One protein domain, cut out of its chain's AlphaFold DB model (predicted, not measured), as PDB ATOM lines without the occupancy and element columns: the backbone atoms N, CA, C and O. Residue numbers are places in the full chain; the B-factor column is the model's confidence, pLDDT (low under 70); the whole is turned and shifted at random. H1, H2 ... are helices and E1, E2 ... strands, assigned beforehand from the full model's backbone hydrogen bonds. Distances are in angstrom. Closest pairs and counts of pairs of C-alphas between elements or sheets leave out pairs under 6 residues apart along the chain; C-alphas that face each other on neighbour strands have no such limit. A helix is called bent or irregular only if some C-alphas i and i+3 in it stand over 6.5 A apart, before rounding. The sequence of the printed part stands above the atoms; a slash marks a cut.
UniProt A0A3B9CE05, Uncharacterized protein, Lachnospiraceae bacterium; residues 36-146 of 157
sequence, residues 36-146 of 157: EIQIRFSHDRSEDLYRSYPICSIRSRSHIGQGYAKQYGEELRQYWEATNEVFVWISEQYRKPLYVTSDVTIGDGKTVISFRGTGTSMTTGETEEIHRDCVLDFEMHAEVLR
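What this domain is: This is residues 36 to 146 of the 157 residues of an uncharacterized protein of Lachnospiraceae bacterium (UniProt A0A3B9CE05). One long, twisted sheet of six strands is curled and folded, and a single long helix, H1, covers one of its faces, with most of its contacts to E4, E5 and E2. The long strands E1 to E5 and H1 extend along the longest axis, and the short strand E6 is added at one edge. The printed part has 111 residues, with the named elements in the order E1, E2, H1, E3, E4, E5, E6; the sheet runs E5 E4 E3 E2 E1 E6, mixed, and the class is mixed, helices and strands. It is only just compact, close to loose, with a radius of gyration of the C-alphas of 15.7 A, and elongated, spanning 51 by 29 by 21 A.

How they stand to each other: E1, residues 36 to 46, and E2, residues 49 to 59, form a hairpin, antiparallel at 160 degrees, with N 42 and O 53 2.8 A apart, within hydrogen-bond range. H1, residues 70 to 93, is on the sheet; its closest C-alphas to E2 are those of Leu 76 and Cys 56, 7.3 A. In H1, 17 of 20 O i to N i+4 pairs are within hydrogen-bond range. E3, residues 94 to 107, is parallel to E2 at 36 degrees, with N 52 and O 100 at 2.8 A. E2, H1 and E3 are a strand-helix-strand unit, two parallel neighbour strands with a helix between, and its crossover is left-handed. E3 bends by 113 degrees at residue 97. E4, residues 110 to 121, and E5, residues 127 to 136, follow E3 in a meander, each strand the antiparallel neighbour of the one before. N 103 and O 114 are 2.9 A apart, and N 115 and O 132 2.7 A. The closest C-alphas of H1 and E5 are those of Ala 82 and Cys 134, 6.3 A. E6, residues 142 to 145, is an edge strand, parallel to E1 at 35 degrees, with N 145 and O 39 at 2.8 A. This is a folded sheet, bent back on itself: E5, E4 and E3 face E1 and E6, with E2 as the hinge.

Where its parts are: E1 begins at C-alpha 36 (1.675, -39.027, -9.454) and is 31.7 A long; E2 is 29.2 A. H1 is 35.1 A from C-alpha 70 to C-alpha 93 (-25.828, -37.653, -30.878), and irregular: C-alphas 71 and 74 are 7.4 A apart. E3 is 30.9 A, E4 31.0 A and E5 29.2 A. E6 ends at C-alpha 145 (-1.679, -46.522, -18.394).

The domain as a whole: The C-alphas farthest apart are those of Ile 64 and Thr 124, 53.7 A. The printed part has no cut and no long link. Mean pLDDT of the printed part is 89.7, and residues 66 to 71 are under 70.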
ATOM      1  N   GLU A  36       1.551 -38.481  -8.107       85.44
ATOM      2  CA  GLU A  36       1.675 -39.027  -9.454       85.44
ATOM      3  C   GLU A  36       0.311 -38.944 -10.143       85.44
ATOM      4  O   GLU A  36      -0.689 -39.398  -9.584       85.44
ATOM      5  N   ILE A  37       0.244 -38.343 -11.328       88.25
ATOM      6  CA  ILE A  37      -0.991 -38.307 -12.115       88.25
ATOM      7  C   ILE A  37      -0.988 -39.506 -13.055       88.25
ATOM      8  O   ILE A  37       0.012 -39.785 -13.711       88.25
ATOM      9  N   GLN A  38      -2.110 -40.213 -13.121       90.44
ATOM     10  CA  GLN A  38      -2.277 -41.362 -14.000       90.44
ATOM     11  C   GLN A  38      -3.535 -41.200 -14.843       90.44
ATOM     12  O   GLN A  38      -4.614 -40.933 -14.304       90.44
ATOM     13  N   ILE A  39      -3.403 -41.436 -16.145       91.56
ATOM     14  CA  ILE A  39      -4.528 -41.570 -17.068       91.56
ATOM     15  C   ILE A  39      -4.789 -43.057 -17.258       91.56
ATOM     16  O   ILE A  39      -3.912 -43.806 -17.680       91.56
ATOM     17  N   ARG A  40      -5.998 -43.489 -16.913       91.19
ATOM     18  CA  ARG A  40      -6.462 -44.873 -17.039       91.19
ATOM     19  C   ARG A  40      -7.681 -44.917 -17.933       91.19
ATOM     20  O   ARG A  40      -8.460 -43.975 -17.956       91.19
ATOM     21  N   PHE A  41      -7.904 -46.042 -18.589       90.31
ATOM     22  CA  PHE A  41      -9.060 -46.215 -19.457       90.31
ATOM     23  C   PHE A  41     -10.141 -47.006 -18.724       90.31
ATOM     24  O   PHE A  41      -9.928 -48.143 -18.303       90.31
ATOM     25  N   SER A  42     -11.292 -46.371 -18.519       86.81
ATOM     26  CA  SER A  42     -12.490 -47.034 -18.015       86.81
ATOM     27  C   SER A  42     -13.238 -47.648 -19.182       86.81
ATOM     28  O   SER A  42     -13.568 -46.945 -20.138       86.81
ATOM     29  N   HIS A  43     -13.506 -48.943 -19.085       88.75
ATOM     30  CA  HIS A  43     -14.178 -49.709 -20.120       88.75
ATOM     31  C   HIS A  43     -15.589 -50.052 -19.655       88.75
ATOM     32  O   HIS A  43     -15.770 -50.699 -18.623       88.75
ATOM     33  N   ASP A  44     -16.583 -49.624 -20.423       85.12
ATOM     34  CA  ASP A  44     -17.975 -50.032 -20.264       85.12
ATOM     35  C   ASP A  44     -18.337 -50.980 -21.410       85.12
ATOM     36  O   ASP A  44     -18.191 -50.618 -22.582       85.12
ATOM     37  N   ARG A  45     -18.753 -52.208 -21.076       87.62
ATOM     38  CA  ARG A  45     -19.063 -53.266 -22.043       87.62
ATOM     39  C   ARG A  45     -20.431 -53.878 -21.751       87.62
ATOM     40  O   ARG A  45     -20.658 -54.440 -20.683       87.62
ATOM     41  N   SER A  46     -21.315 -53.826 -22.740       86.75
ATOM     42  CA  SER A  46     -22.582 -54.563 -22.806       86.75
ATOM     43  C   SER A  46     -22.789 -55.102 -24.228       86.75
ATOM     44  O   SER A  46     -21.991 -54.791 -25.104       86.75
ATOM     45  N   GLU A  47     -23.846 -55.878 -24.468       84.00
ATOM     46  CA  GLU A  47     -24.122 -56.534 -25.762       84.00
ATOM     47  C   GLU A  47     -24.020 -55.577 -26.970       84.00
ATOM     48  O   GLU A  47     -23.298 -55.872 -27.914       84.00
ATOM     49  N   ASP A  48     -24.592 -54.369 -26.860       89.44
ATOM     50  CA  ASP A  48     -24.564 -53.332 -27.909       89.44
ATOM     51  C   ASP A  48     -23.781 -52.066 -27.497       89.44
ATOM     52  O   ASP A  48     -24.059 -50.953 -27.957       89.44
ATOM     53  N   LEU A  49     -22.853 -52.186 -26.543       88.56
ATOM     54  CA  LEU A  49     -22.055 -51.052 -26.069       88.56
ATOM     55  C   LEU A  49     -20.625 -51.486 -25.797       88.56
ATOM     56  O   LEU A  49     -20.386 -52.346 -24.956       88.56
ATOM     57  N   TYR A  50     -19.680 -50.795 -26.407       90.56
ATOM     58  CA  TYR A  50     -18.313 -50.759 -25.932       90.56
ATOM     59  C   TYR A  50     -17.853 -49.313 -25.883       90.56
ATOM     60  O   TYR A  50     -18.027 -48.559 -26.840       90.56
ATOM     61  N   ARG A  51     -17.278 -48.909 -24.758       88.69
ATOM     62  CA  ARG A  51     -16.831 -47.536 -24.577       88.69
ATOM     63  C   ARG A  51     -15.609 -47.491 -23.685       88.69
ATOM     64  O   ARG A  51     -15.704 -47.829 -22.509       88.69
ATOM     65  N   SER A  52     -14.492 -47.042 -24.239       91.25
ATOM     66  CA  SER A  52     -13.270 -46.755 -23.500       91.25
ATOM     67  C   SER A  52     -13.151 -45.250 -23.291       91.25
ATOM     68  O   SER A  52     -13.092 -44.500 -24.268       91.25
ATOM     69  N   TYR A  53     -13.125 -44.806 -22.034       88.62
ATOM     70  CA  TYR A  53     -12.959 -43.398 -21.669       88.62
ATOM     71  C   TYR A  53     -11.717 -43.159 -20.819       88.62
ATOM     72  O   TYR A  53     -11.526 -43.871 -19.826       88.62
ATOM     73  N   PRO A  54     -10.915 -42.126 -21.124       91.81
ATOM     74  CA  PRO A  54      -9.674 -41.899 -20.419       91.81
ATOM     75  C   PRO A  54      -9.948 -41.044 -19.172       91.81
ATOM     76  O   PRO A  54     -10.226 -39.848 -19.246       91.81
ATOM     77  N   ILE A  55      -9.879 -41.670 -18.001       88.38
ATOM     78  CA  ILE A  55     -10.069 -41.055 -16.689       88.38
ATOM     79  C   ILE A  55      -8.712 -40.674 -16.108       88.38
ATOM     80  O   ILE A  55      -7.841 -41.522 -15.901       88.38
ATOM     81  N   CYS A  56      -8.565 -39.399 -15.767       88.56
ATOM     82  CA  CYS A  56      -7.413 -38.918 -15.028       88.56
ATOM     83  C   CYS A  56      -7.623 -39.060 -13.512       88.56
ATOM     84  O   CYS A  56      -8.672 -38.695 -12.979       88.56
ATOM     85  N   SER A  57      -6.612 -39.562 -12.803       83.12
ATOM     86  CA  SER A  57      -6.636 -39.769 -11.354       83.12
ATOM     87  C   SER A  57      -5.329 -39.335 -10.692       83.12
ATOM     88  O   SER A  57      -4.250 -39.468 -11.268       83.12
ATOM     89  N   ILE A  58      -5.433 -38.829  -9.462       84.00
ATOM     90  CA  ILE A  58      -4.278 -38.482  -8.629       84.00
ATOM     91  C   ILE A  58      -3.952 -39.690  -7.755       84.00
ATOM     92  O   ILE A  58      -4.766 -40.118  -6.933       84.00
ATOM     93  N   ARG A  59      -2.744 -40.228  -7.905       82.44
ATOM     94  CA  ARG A  59      -2.206 -41.273  -7.043       82.44
ATOM     95  C   ARG A  59      -1.315 -40.642  -5.983       82.44
ATOM     96  O   ARG A  59      -0.259 -40.078  -6.273       82.44
ATOM     97  N   SER A  60      -1.733 -40.782  -4.728       77.94
ATOM     98  CA  SER A  60      -0.900 -40.353  -3.611       77.94
ATOM     99  C   SER A  60       0.380 -41.171  -3.532       77.94
ATOM    100  O   SER A  60       0.357 -42.401  -3.616       77.94
ATOM    101  N   ARG A  61       1.489 -40.475  -3.284       82.38
ATOM    102  CA  ARG A  61       2.767 -41.076  -2.888       82.38
ATOM    103  C   ARG A  61       3.036 -40.923  -1.389       82.38
ATOM    104  O   ARG A  61       4.021 -41.465  -0.893       82.38
ATOM    105  N   SER A  62       2.173 -40.188  -0.688       80.12
ATOM    106  CA  SER A  62       2.259 -39.916   0.742       80.12
ATOM    107  C   SER A  62       1.271 -40.778   1.533       80.12
ATOM    108  O   SER A  62       0.143 -41.027   1.120       80.12
ATOM    109  N   HIS A  63       1.695 -41.188   2.718       81.38
ATOM    110  CA  HIS A  63       0.934 -41.840   3.770       81.38
ATOM    111  C   HIS A  63       0.055 -40.871   4.582       81.38
ATOM    112  O   HIS A  63      -0.796 -41.332   5.339       81.38
ATOM    113  N   ILE A  64       0.244 -39.548   4.464       79.81
ATOM    114  CA  ILE A  64      -0.493 -38.535   5.250       79.81
ATOM    115  C   ILE A  64      -1.835 -38.154   4.593       79.81
ATOM    116  O   ILE A  64      -2.705 -37.569   5.237       79.81
ATOM    117  N   GLY A  65      -2.065 -38.518   3.330       71.38
ATOM    118  CA  GLY A  65      -3.339 -38.265   2.655       71.38
ATOM    119  C   GLY A  65      -3.291 -38.587   1.168       71.38
ATOM    120  O   GLY A  65      -2.344 -39.203   0.697       71.38
ATOM    121  N   GLN A  66      -4.298 -38.145   0.411       64.75
ATOM    122  CA  GLN A  66      -4.393 -38.394  -1.037       64.75
ATOM    123  C   GLN A  66      -3.369 -37.610  -1.894       64.75
ATOM    124  O   GLN A  66      -3.335 -37.783  -3.109       64.75
ATOM    125  N   GLY A  67      -2.500 -36.806  -1.269       67.56
ATOM    126  CA  GLY A  67      -1.610 -35.870  -1.955       67.56
ATOM    127  C   GLY A  67      -2.331 -34.565  -2.294       67.56
ATOM    128  O   GLY A  67      -3.538 -34.551  -2.537       67.56
ATOM    129  N   TYR A  68      -1.606 -33.449  -2.269       64.94
ATOM    130  CA  TYR A  68      -2.135 -32.136  -2.626       64.94
ATOM    131  C   TYR A  68      -1.472 -31.650  -3.903       64.94
ATOM    132  O   TYR A  68      -0.299 -31.301  -3.938       64.94
ATOM    133  N   ALA A  69      -2.268 -31.614  -4.963       63.09
ATOM    134  CA  ALA A  69      -1.839 -31.296  -6.316       63.09
ATOM    135  C   ALA A  69      -2.419 -29.951  -6.773       63.09
ATOM    136  O   ALA A  69      -2.969 -29.846  -7.865       63.09
ATOM    137  N   LYS A  70      -2.323 -28.894  -5.952       68.06
ATOM    138  CA  LYS A  70      -2.819 -27.561  -6.357       68.06
ATOM    139  C   LYS A  70      -2.211 -27.103  -7.682       68.06
ATOM    140  O   LYS A  70      -2.907 -26.489  -8.481       68.06
ATOM    141  N   GLN A  71      -0.944 -27.448  -7.909       69.44
ATOM    142  CA  GLN A  71      -0.223 -27.155  -9.146       69.44
ATOM    143  C   GLN A  71      -0.859 -27.786 -10.394       69.44
ATOM    144  O   GLN A  71      -0.787 -27.192 -11.459       69.44
ATOM    145  N   TYR A  72      -1.560 -28.914 -10.252       75.19
ATOM    146  CA  TYR A  72      -2.213 -29.612 -11.364       75.19
ATOM    147  C   TYR A  72      -3.719 -29.344 -11.443       75.19
ATOM    148  O   TYR A  72      -4.400 -29.901 -12.294       75.19
ATOM    149  N   GLY A  73      -4.274 -28.510 -10.557       81.75
ATOM    150  CA  GLY A  73      -5.721 -28.285 -10.494       81.75
ATOM    151  C   GLY A  73      -6.297 -27.728 -11.797       81.75
ATOM    152  O   GLY A  73      -7.391 -28.116 -12.197       81.75
ATOM    153  N   GLU A  74      -5.553 -26.854 -12.476       87.00
ATOM    154  CA  GLU A  74      -5.971 -26.310 -13.765       87.00
ATOM    155  C   GLU A  74      -5.828 -27.328 -14.902       87.00
ATOM    156  O   GLU A  74      -6.783 -27.504 -15.655       87.00
ATOM    157  N   GLU A  75      -4.706 -28.050 -14.975       88.81
ATOM    158  CA  GLU A  75      -4.489 -29.120 -15.962       88.81
ATOM    159  C   GLU A  75      -5.588 -30.191 -15.873       88.81
ATOM    160  O   GLU A  75      -6.213 -30.547 -16.871       88.81
ATOM    161  N   LEU A  76      -5.890 -30.652 -14.653       89.19
ATOM    162  CA  LEU A  76      -6.938 -31.640 -14.386       89.19
ATOM    163  C   LEU A  76      -8.329 -31.127 -14.762       89.19
ATOM    164  O   LEU A  76      -9.144 -31.892 -15.276       89.19
ATOM    165  N   ARG A  77      -8.604 -29.840 -14.516       90.50
ATOM    166  CA  ARG A  77      -9.871 -29.208 -14.899       90.50
ATOM    167  C   ARG A  77     -10.013 -29.151 -16.418       90.50
ATOM    168  O   ARG A  77     -11.038 -29.590 -16.924       90.50
ATOM    169  N   GLN A  78      -9.003 -28.650 -17.131       92.56
ATOM    170  CA  GLN A  78      -9.040 -28.545 -18.595       92.56
ATOM    171  C   GLN A  78      -9.161 -29.928 -19.251       92.56
ATOM    172  O   GLN A  78      -9.959 -30.113 -20.169       92.56
ATOM    173  N   TYR A  79      -8.449 -30.927 -18.725       93.00
ATOM    174  CA  TYR A  79      -8.580 -32.316 -19.163       93.00
ATOM    175  C   TYR A  79      -9.999 -32.868 -18.944       93.00
ATOM    176  O   TYR A  79     -10.580 -33.500 -19.832       93.00
ATOM    177  N   TRP A  80     -10.580 -32.629 -17.763       91.94
ATOM    178  CA  TRP A  80     -11.941 -33.063 -17.454       91.94
ATOM    179  C   TRP A  80     -12.978 -32.379 -18.351       91.94
ATOM    180  O   TRP A  80     -13.863 -33.053 -18.866       91.94
ATOM    181  N   GLU A  81     -12.851 -31.074 -18.589       94.12
ATOM    182  CA  GLU A  81     -13.744 -30.331 -19.484       94.12
ATOM    183  C   GLU A  81     -13.693 -30.888 -20.912       94.12
ATOM    184  O   GLU A  81     -14.742 -31.215 -21.466       94.12
ATOM    185  N   ALA A  82     -12.493 -31.099 -21.463       93.44
ATOM    186  CA  ALA A  82     -12.316 -31.626 -22.816       93.44
ATOM    187  C   ALA A  82     -12.896 -33.041 -22.984       93.44
ATOM    188  O   ALA A  82     -13.596 -33.332 -23.953       93.44
ATOM    189  N   THR A  83     -12.641 -33.935 -22.023       93.50
ATOM    190  CA  THR A  83     -13.184 -35.306 -22.064       93.50
ATOM    191  C   THR A  83     -14.695 -35.344 -21.841       93.50
ATOM    192  O   THR A  83     -15.397 -36.112 -22.505       93.50
ATOM    193  N   ASN A  84     -15.219 -34.514 -20.936       93.56
ATOM    194  CA  ASN A  84     -16.643 -34.461 -20.627       93.56
ATOM    195  C   ASN A  84     -17.465 -33.854 -21.774       93.56
ATOM    196  O   ASN A  84     -18.575 -34.311 -22.029       93.56
ATOM    197  N   GLU A  85     -16.927 -32.872 -22.499       94.44
ATOM    198  CA  GLU A  85     -17.577 -32.318 -23.691       94.44
ATOM    199  C   GLU A  85     -17.826 -33.404 -24.747       94.44
ATOM    200  O   GLU A  85     -18.956 -33.571 -25.211       94.44
ATOM    201  N   VAL A  86     -16.808 -34.215 -25.059       93.94
ATOM    202  CA  VAL A  86     -16.960 -35.326 -26.012       93.94
ATOM    203  C   VAL A  86     -17.920 -36.388 -25.484       93.94
ATOM    204  O   VAL A  86     -18.737 -36.905 -26.242       93.94
ATOM    205  N   PHE A  87     -17.866 -36.695 -24.187       91.94
ATOM    206  CA  PHE A  87     -18.791 -37.637 -23.558       91.94
ATOM    207  C   PHE A  87     -20.255 -37.220 -23.735       91.94
ATOM    208  O   PHE A  87     -21.099 -38.049 -24.097       91.94
ATOM    209  N   VAL A  88     -20.557 -35.950 -23.454       94.50
ATOM    210  CA  VAL A  88     -21.906 -35.392 -23.584       94.50
ATOM    211  C   VAL A  88     -22.322 -35.416 -25.047       94.50
ATOM    212  O   VAL A  88     -23.377 -35.961 -25.358       94.50
ATOM    213  N   TRP A  89     -21.453 -34.953 -25.949       94.75
ATOM    214  CA  TRP A  89     -21.711 -34.977 -27.386       94.75
ATOM    215  C   TRP A  89     -22.025 -36.392 -27.900       94.75
ATOM    216  O   TRP A  89     -23.046 -36.583 -28.558       94.75
ATOM    217  N   ILE A  90     -21.225 -37.407 -27.548       93.75
ATOM    218  CA  ILE A  90     -21.489 -38.800 -27.949       93.75
ATOM    219  C   ILE A  90     -22.851 -39.268 -27.423       93.75
ATOM    220  O   ILE A  90     -23.606 -39.906 -28.153       93.75
ATOM    221  N   SER A  91     -23.171 -38.940 -26.170       91.88
ATOM    222  CA  SER A  91     -24.414 -39.371 -25.518       91.88
ATOM    223  C   SER A  91     -25.665 -38.692 -26.088       91.88
ATOM    224  O   SER A  91     -26.747 -39.271 -26.043       91.88
ATOM    225  N   GLU A  92     -25.534 -37.471 -26.610       95.00
ATOM    226  CA  GLU A  92     -26.632 -36.729 -27.238       95.00
ATOM    227  C   GLU A  92     -26.845 -37.122 -28.703       95.00
ATOM    228  O   GLU A  92     -27.985 -37.163 -29.169       95.00
ATOM    229  N   GLN A  93     -25.764 -37.402 -29.437       95.56
ATOM    230  CA  GLN A  93     -25.828 -37.653 -30.878       95.56
ATOM    231  C   GLN A  93     -26.033 -39.126 -31.237       95.56
ATOM    232  O   GLN A  93     -26.586 -39.407 -32.302       95.56
ATOM    233  N   TYR A  94     -25.633 -40.065 -30.374       95.62
ATOM    234  CA  TYR A  94     -25.627 -41.490 -30.700       95.62
ATOM    235  C   TYR A  94     -26.361 -42.340 -29.662       95.62
ATOM    236  O   TYR A  94     -26.280 -42.124 -28.454       95.62
ATOM    237  N   ARG A  95     -27.043 -43.376 -30.151       93.06
ATOM    238  CA  ARG A  95     -27.601 -44.475 -29.354       93.06
ATOM    239  C   ARG A  95     -26.870 -45.778 -29.654       93.06
ATOM    240  O   ARG A  95     -26.091 -45.870 -30.598       93.06
ATOM    241  N   LYS A  96     -27.169 -46.798 -28.851       92.62
ATOM    242  CA  LYS A  96     -26.723 -48.170 -29.108       92.62
ATOM    243  C   LYS A  96     -27.298 -48.691 -30.446       92.62
ATOM    244  O   LYS A  96     -28.452 -48.358 -30.738       92.62
ATOM    245  N   PRO A  97     -26.563 -49.524 -31.208       92.50
ATOM    246  CA  PRO A  97     -25.197 -49.988 -30.952       92.50
ATOM    247  C   PRO A  97     -24.151 -48.865 -31.000       92.50
ATOM    248  O   PRO A  97     -24.161 -48.020 -31.891       92.50
ATOM    249  N   LEU A  98     -23.268 -48.845 -29.997       93.88
ATOM    250  CA  LEU A  98     -22.240 -47.817 -29.822       93.88
ATOM    251  C   LEU A  98     -20.907 -48.474 -29.463       93.88
ATOM    252  O   LEU A  98     -20.799 -49.153 -28.445       93.88
ATOM    253  N   TYR A  99     -19.890 -48.234 -30.278       94.62
ATOM    254  CA  TYR A  99     -18.523 -48.685 -30.063       94.62
ATOM    255  C   TYR A  99     -17.612 -47.464 -30.106       94.62
ATOM    256  O   TYR A  99     -17.530 -46.816 -31.139       94.62
ATOM    257  N   VAL A 100     -16.944 -47.122 -29.006       94.44
ATOM    258  CA  VAL A 100     -16.006 -45.993 -28.947       94.44
ATOM    259  C   VAL A 100     -14.757 -46.406 -28.179       94.44
ATOM    260  O   VAL A 100     -14.836 -46.829 -27.027       94.44
ATOM    261  N   THR A 101     -13.595 -46.251 -28.792       94.12
ATOM    262  CA  THR A 101     -12.282 -46.339 -28.154       94.12
ATOM    263  C   THR A 101     -11.718 -44.942 -27.939       94.12
ATOM    264  O   THR A 101     -12.087 -43.988 -28.633       94.12
ATOM    265  N   SER A 102     -10.813 -44.812 -26.973       93.56
ATOM    266  CA  SER A 102     -10.038 -43.593 -26.795       93.56
ATOM    267  C   SER A 102      -8.555 -43.888 -26.626       93.56
ATOM    268  O   SER A 102      -8.185 -44.956 -26.148       93.56
ATOM    269  N   ASP A 103      -7.717 -42.931 -27.011       93.88
ATOM    270  CA  ASP A 103      -6.282 -42.921 -26.727       93.88
ATOM    271  C   ASP A 103      -5.859 -41.524 -26.268       93.88
ATOM    272  O   ASP A 103      -6.513 -40.522 -26.575       93.88
ATOM    273  N   VAL A 104      -4.766 -41.465 -25.508       95.12
ATOM    274  CA  VAL A 104      -4.156 -40.210 -25.075       95.12
ATOM    275  C   VAL A 104      -2.683 -40.208 -25.448       95.12
ATOM    276  O   VAL A 104      -1.908 -41.061 -25.011       95.12
ATOM    277  N   THR A 105      -2.288 -39.202 -26.219       94.94
ATOM    278  CA  THR A 105      -0.899 -38.950 -26.600       94.94
ATOM    279  C   THR A 105      -0.430 -37.647 -25.962       94.94
ATOM    280  O   THR A 105      -1.046 -36.601 -26.147       94.94
ATOM    281  N   ILE A 106       0.665 -37.715 -25.206       94.75
ATOM    282  CA  ILE A 106       1.296 -36.568 -24.540       94.75
ATOM    283  C   ILE A 106       2.669 -36.362 -25.175       94.75
ATOM    284  O   ILE A 106       3.446 -37.314 -25.271       94.75
ATOM    285  N   GLY A 107       2.958 -35.139 -25.609       93.50
ATOM    286  CA  GLY A 107       4.234 -34.769 -26.217       93.50
ATOM    287  C   GLY A 107       4.105 -33.556 -27.134       93.50
ATOM    288  O   GLY A 107       3.006 -33.064 -27.390       93.50
ATOM    289  N   ASP A 108       5.232 -33.080 -27.658       92.31
ATOM    290  CA  ASP A 108       5.305 -31.922 -28.559       92.31
ATOM    291  C   ASP A 108       4.635 -30.650 -28.000       92.31
ATOM    292  O   ASP A 108       4.045 -29.860 -28.740       92.31
ATOM    293  N   GLY A 109       4.699 -30.445 -26.683       93.88
ATOM    294  CA  GLY A 109       4.091 -29.300 -26.006       93.88
ATOM    295  C   GLY A 109       2.576 -29.405 -25.803       93.88
ATOM    296  O   GLY A 109       1.974 -28.428 -25.364       93.88
ATOM    297  N   LYS A 110       1.947 -30.546 -26.116       95.75
ATOM    298  CA  LYS A 110       0.488 -30.715 -26.089       95.75
ATOM    299  C   LYS A 110       0.040 -32.081 -25.572       95.75
ATOM    300  O   LYS A 110       0.802 -33.044 -25.499       95.75
ATOM    301  N   THR A 111      -1.249 -32.167 -25.272       95.94
ATOM    302  CA  THR A 111      -1.933 -33.423 -24.952       95.94
ATOM    303  C   THR A 111      -3.083 -33.607 -25.927       95.94
ATOM    304  O   THR A 111      -3.955 -32.747 -26.033       95.94
ATOM    305  N   VAL A 112      -3.079 -34.719 -26.657       96.69
ATOM    306  CA  VAL A 112      -4.118 -35.073 -27.629       96.69
ATOM    307  C   VAL A 112      -4.926 -36.237 -27.079       96.69
ATOM    308  O   VAL A 112      -4.368 -37.284 -26.756       96.69
ATOM    309  N   ILE A 113      -6.238 -36.048 -26.984       95.88
ATOM    310  CA  ILE A 113      -7.196 -37.066 -26.560       95.88
ATOM    311  C   ILE A 113      -8.033 -37.426 -27.783       95.88
ATOM    312  O   ILE A 113      -8.792 -36.597 -28.288       95.88
ATOM    313  N   SER A 114      -7.885 -38.654 -28.260       95.25
ATOM    314  CA  SER A 114      -8.527 -39.134 -29.479       95.25
ATOM    315  C   SER A 114      -9.646 -40.104 -29.150       95.25
ATOM    316  O   SER A 114      -9.459 -41.013 -28.354       95.25
ATOM    317  N   PHE A 115     -10.788 -39.933 -29.804       95.06
ATOM    318  CA  PHE A 115     -11.960 -40.799 -29.744       95.06
ATOM    319  C   PHE A 115     -12.253 -41.337 -31.136       95.06
ATOM    320  O   PHE A 115     -12.360 -40.563 -32.098       95.06
ATOM    321  N   ARG A 116     -12.362 -42.658 -31.257       95.38
ATOM    322  CA  ARG A 116     -12.624 -43.355 -32.520       95.38
ATOM    323  C   ARG A 116     -13.705 -44.400 -32.318       95.38
ATOM    324  O   ARG A 116     -13.805 -44.971 -31.240       95.38
ATOM    325  N   GLY A 117     -14.500 -44.672 -33.343       94.50
ATOM    326  CA  GLY A 117     -15.464 -45.760 -33.287       94.50
ATOM    327  C   GLY A 117     -16.659 -45.550 -34.196       94.50
ATOM    328  O   GLY A 117     -16.557 -44.885 -35.221       94.50
ATOM    329  N   THR A 118     -17.794 -46.116 -33.813       95.69
ATOM    330  CA  THR A 118     -19.046 -46.076 -34.568       95.69
ATOM    331  C   THR A 118     -20.237 -45.979 -33.626       95.69
ATOM    332  O   THR A 118     -20.237 -46.600 -32.561       95.69
ATOM    333  N   GLY A 119     -21.288 -45.276 -34.027       94.56
ATOM    334  CA  GLY A 119     -22.539 -45.220 -33.273       94.56
ATOM    335  C   GLY A 119     -23.746 -45.061 -34.181       94.56
ATOM    336  O   GLY A 119     -23.636 -44.538 -35.287       94.56
ATOM    337  N   THR A 120     -24.918 -45.493 -33.718       95.25
ATOM    338  CA  THR A 120     -26.172 -45.227 -34.428       95.25
ATOM    339  C   THR A 120     -26.648 -43.811 -34.130       95.25
ATOM    340  O   THR A 120     -26.985 -43.493 -32.990       95.25
ATOM    341  N   SER A 121     -26.700 -42.965 -35.154       94.94
ATOM    342  CA  SER A 121     -27.120 -41.570 -35.041       94.94
ATOM    343  C   SER A 121     -28.572 -41.456 -34.587       94.94
ATOM    344  O   SER A 121     -29.470 -42.142 -35.080       94.94
ATOM    345  N   MET A 122     -28.816 -40.556 -33.638       94.88
ATOM    346  CA  MET A 122     -30.150 -40.250 -33.115       94.88
ATOM    347  C   MET A 122     -31.025 -39.523 -34.142       94.88
ATOM    348  O   MET A 122     -32.250 -39.572 -34.045       94.88
ATOM    349  N   THR A 123     -30.403 -38.859 -35.123       93.75
ATOM    350  CA  THR A 123     -31.098 -38.033 -36.118       93.75
ATOM    351  C   THR A 123     -31.428 -38.824 -37.378       93.75
ATOM    352  O   THR A 123     -32.553 -38.756 -37.869       93.75
ATOM    353  N   THR A 124     -30.457 -39.569 -37.910       92.94
ATOM    354  CA  THR A 124     -30.606 -40.319 -39.170       92.94
ATOM    355  C   THR A 124     -31.034 -41.764 -38.931       92.94
ATOM    356  O   THR A 124     -31.674 -42.370 -39.786       92.94
ATOM    357  N   GLY A 125     -30.727 -42.321 -37.755       93.19
ATOM    358  CA  GLY A 125     -30.926 -43.736 -37.450       93.19
ATOM    359  C   GLY A 125     -29.900 -44.660 -38.110       93.19
ATOM    360  O   GLY A 125     -29.995 -45.871 -37.916       93.19
ATOM    361  N   GLU A 126     -28.937 -44.114 -38.857       95.12
ATOM    362  CA  GLU A 126     -27.874 -44.863 -39.526       95.12
ATOM    363  C   GLU A 126     -26.643 -45.005 -38.624       95.12
ATOM    364  O   GLU A 126     -26.432 -44.223 -37.693       95.12
ATOM    365  N   THR A 127     -25.833 -46.030 -38.885       94.88
ATOM    366  CA  THR A 127     -24.533 -46.192 -38.230       94.88
ATOM    367  C   THR A 127     -23.523 -45.257 -38.878       94.88
ATOM    368  O   THR A 127     -23.280 -45.340 -40.080       94.88
ATOM    369  N   GLU A 128     -22.913 -44.398 -38.072       95.75
ATOM    370  CA  GLU A 128     -21.935 -43.405 -38.505       95.75
ATOM    371  C   GLU A 128     -20.594 -43.630 -37.795       95.75
ATOM    372  O   GLU A 128     -20.547 -44.115 -36.658       95.75
ATOM    373  N   GLU A 129     -19.498 -43.259 -38.458       95.81
ATOM    374  CA  GLU A 129     -18.173 -43.228 -37.840       95.81
ATOM    375  C   GLU A 129     -18.041 -42.039 -36.882       95.81
ATOM    376  O   GLU A 129     -18.391 -40.900 -37.194       95.81
ATOM    377  N   ILE A 130     -17.470 -42.309 -35.711       95.31
ATOM    378  CA  ILE A 130     -17.145 -41.325 -34.687       95.31
ATOM    379  C   ILE A 130     -15.644 -41.064 -34.750       95.31
ATOM    380  O   ILE A 130     -14.828 -41.958 -34.528       95.31
ATOM    381  N   HIS A 131     -15.280 -39.811 -35.008       95.19
ATOM    382  CA  HIS A 131     -13.901 -39.340 -34.967       95.19
ATOM    383  C   HIS A 131     -13.867 -37.965 -34.305       95.19
ATOM    384  O   HIS A 131     -14.315 -36.970 -34.882       95.19
ATOM    385  N   ARG A 132     -13.306 -37.899 -33.093       95.06
ATOM    386  CA  ARG A 132     -13.036 -36.629 -32.413       95.06
ATOM    387  C   ARG A 132     -11.671 -36.605 -31.758       95.06
ATOM    388  O   ARG A 132     -11.291 -37.568 -31.110       95.06
ATOM    389  N   ASP A 133     -10.984 -35.484 -31.922       95.25
ATOM    390  CA  ASP A 133      -9.717 -35.190 -31.262       95.25
ATOM    391  C   ASP A 133      -9.872 -33.908 -30.450       95.25
ATOM    392  O   ASP A 133     -10.303 -32.880 -30.978       95.25
ATOM    393  N   CYS A 134      -9.509 -33.975 -29.174       94.31
ATOM    394  CA  CYS A 134      -9.364 -32.820 -28.300       94.31
ATOM    395  C   CYS A 134      -7.877 -32.535 -28.120       94.31
ATOM    396  O   CYS A 134      -7.109 -33.438 -27.790       94.31
ATOM    397  N   VAL A 135      -7.477 -31.282 -28.323       95.69
ATOM    398  CA  VAL A 135      -6.089 -30.847 -28.161       95.69
ATOM    399  C   VAL A 135      -6.024 -29.871 -26.999       95.69
ATOM    400  O   VAL A 135      -6.734 -28.869 -26.992       95.69
ATOM    401  N   LEU A 136      -5.182 -30.182 -26.021       94.94
ATOM    402  CA  LEU A 136      -4.822 -29.293 -24.926       94.94
ATOM    403  C   LEU A 136      -3.449 -28.688 -25.225       94.94
ATOM    404  O   LEU A 136      -2.513 -29.427 -25.537       94.94
ATOM    405  N   ASP A 137      -3.315 -27.368 -25.086       94.88
ATOM    406  CA  ASP A 137      -2.094 -26.602 -25.403       94.88
ATOM    407  C   ASP A 137      -0.982 -26.738 -24.334       94.88
ATOM    408  O   ASP A 137      -0.194 -25.820 -24.107       94.88
ATOM    409  N   PHE A 138      -0.943 -27.874 -23.635       92.50
ATOM    410  CA  PHE A 138       0.072 -28.207 -22.641       92.50
ATOM    411  C   PHE A 138       0.332 -29.720 -22.596       92.50
ATOM    412  O   PHE A 138      -0.557 -30.537 -22.863       92.50
ATOM    413  N   GLU A 139       1.551 -30.106 -22.219       93.56
ATOM    414  CA  GLU A 139       1.870 -31.494 -21.877       93.56
ATOM    415  C   GLU A 139       1.375 -31.794 -20.469       93.56
ATOM    416  O   GLU A 139       1.807 -31.185 -19.491       93.56
ATOM    417  N   MET A 140       0.449 -32.737 -20.367       90.25
ATOM    418  CA  MET A 140      -0.059 -33.173 -19.085       90.25
ATOM    419  C   MET A 140       1.006 -33.991 -18.355       90.25
ATOM    420  O   MET A 140       1.570 -34.936 -18.907       90.25
ATOM    421  N   HIS A 141       1.255 -33.670 -17.089       88.00
ATOM    422  CA  HIS A 141       2.242 -34.374 -16.267       88.00
ATOM    423  C   HIS A 141       1.690 -35.705 -15.739       88.00
ATOM    424  O   HIS A 141       1.561 -35.898 -14.530       88.00
ATOM    425  N   ALA A 142       1.330 -36.617 -16.643       89.25
ATOM    426  CA  ALA A 142       0.670 -37.870 -16.313       89.25
ATOM    427  C   ALA A 142       1.300 -39.084 -17.000       89.25
ATOM    428  O   ALA A 142       1.739 -39.030 -18.146       89.25
ATOM    429  N   GLU A 143       1.275 -40.213 -16.298       90.38
ATOM    430  CA  GLU A 143       1.566 -41.516 -16.883       90.38
ATOM    431  C   GLU A 143       0.298 -42.074 -17.544       90.38
ATOM    432  O   GLU A 143      -0.747 -42.212 -16.898       90.38
ATOM    433  N   VAL A 144       0.375 -42.395 -18.839       91.56
ATOM    434  CA  VAL A 144      -0.732 -43.015 -19.582       91.56
ATOM    435  C   VAL A 144      -0.654 -44.530 -19.427       91.56
ATOM    436  O   VAL A 144       0.203 -45.188 -20.016       91.56
ATOM    437  N   LEU A 145      -1.577 -45.091 -18.649       89.25
ATOM    438  CA  LEU A 145      -1.679 -46.522 -18.394       89.25
ATOM    439  C   LEU A 145      -2.619 -47.159 -19.418       89.25
ATOM    440  O   LEU A 145      -3.836 -47.206 -19.222       89.25
ATOM    441  N   ARG A 146      -2.046 -47.643 -20.521       79.69
ATOM    442  CA  ARG A 146      -2.778 -48.397 -21.546       79.69
ATOM    443  C   ARG A 146      -3.062 -49.811 -21.033       79.69
ATOM    444  O   ARG A 146      -2.162 -50.475 -20.528       79.69
TER     445      ARG A 146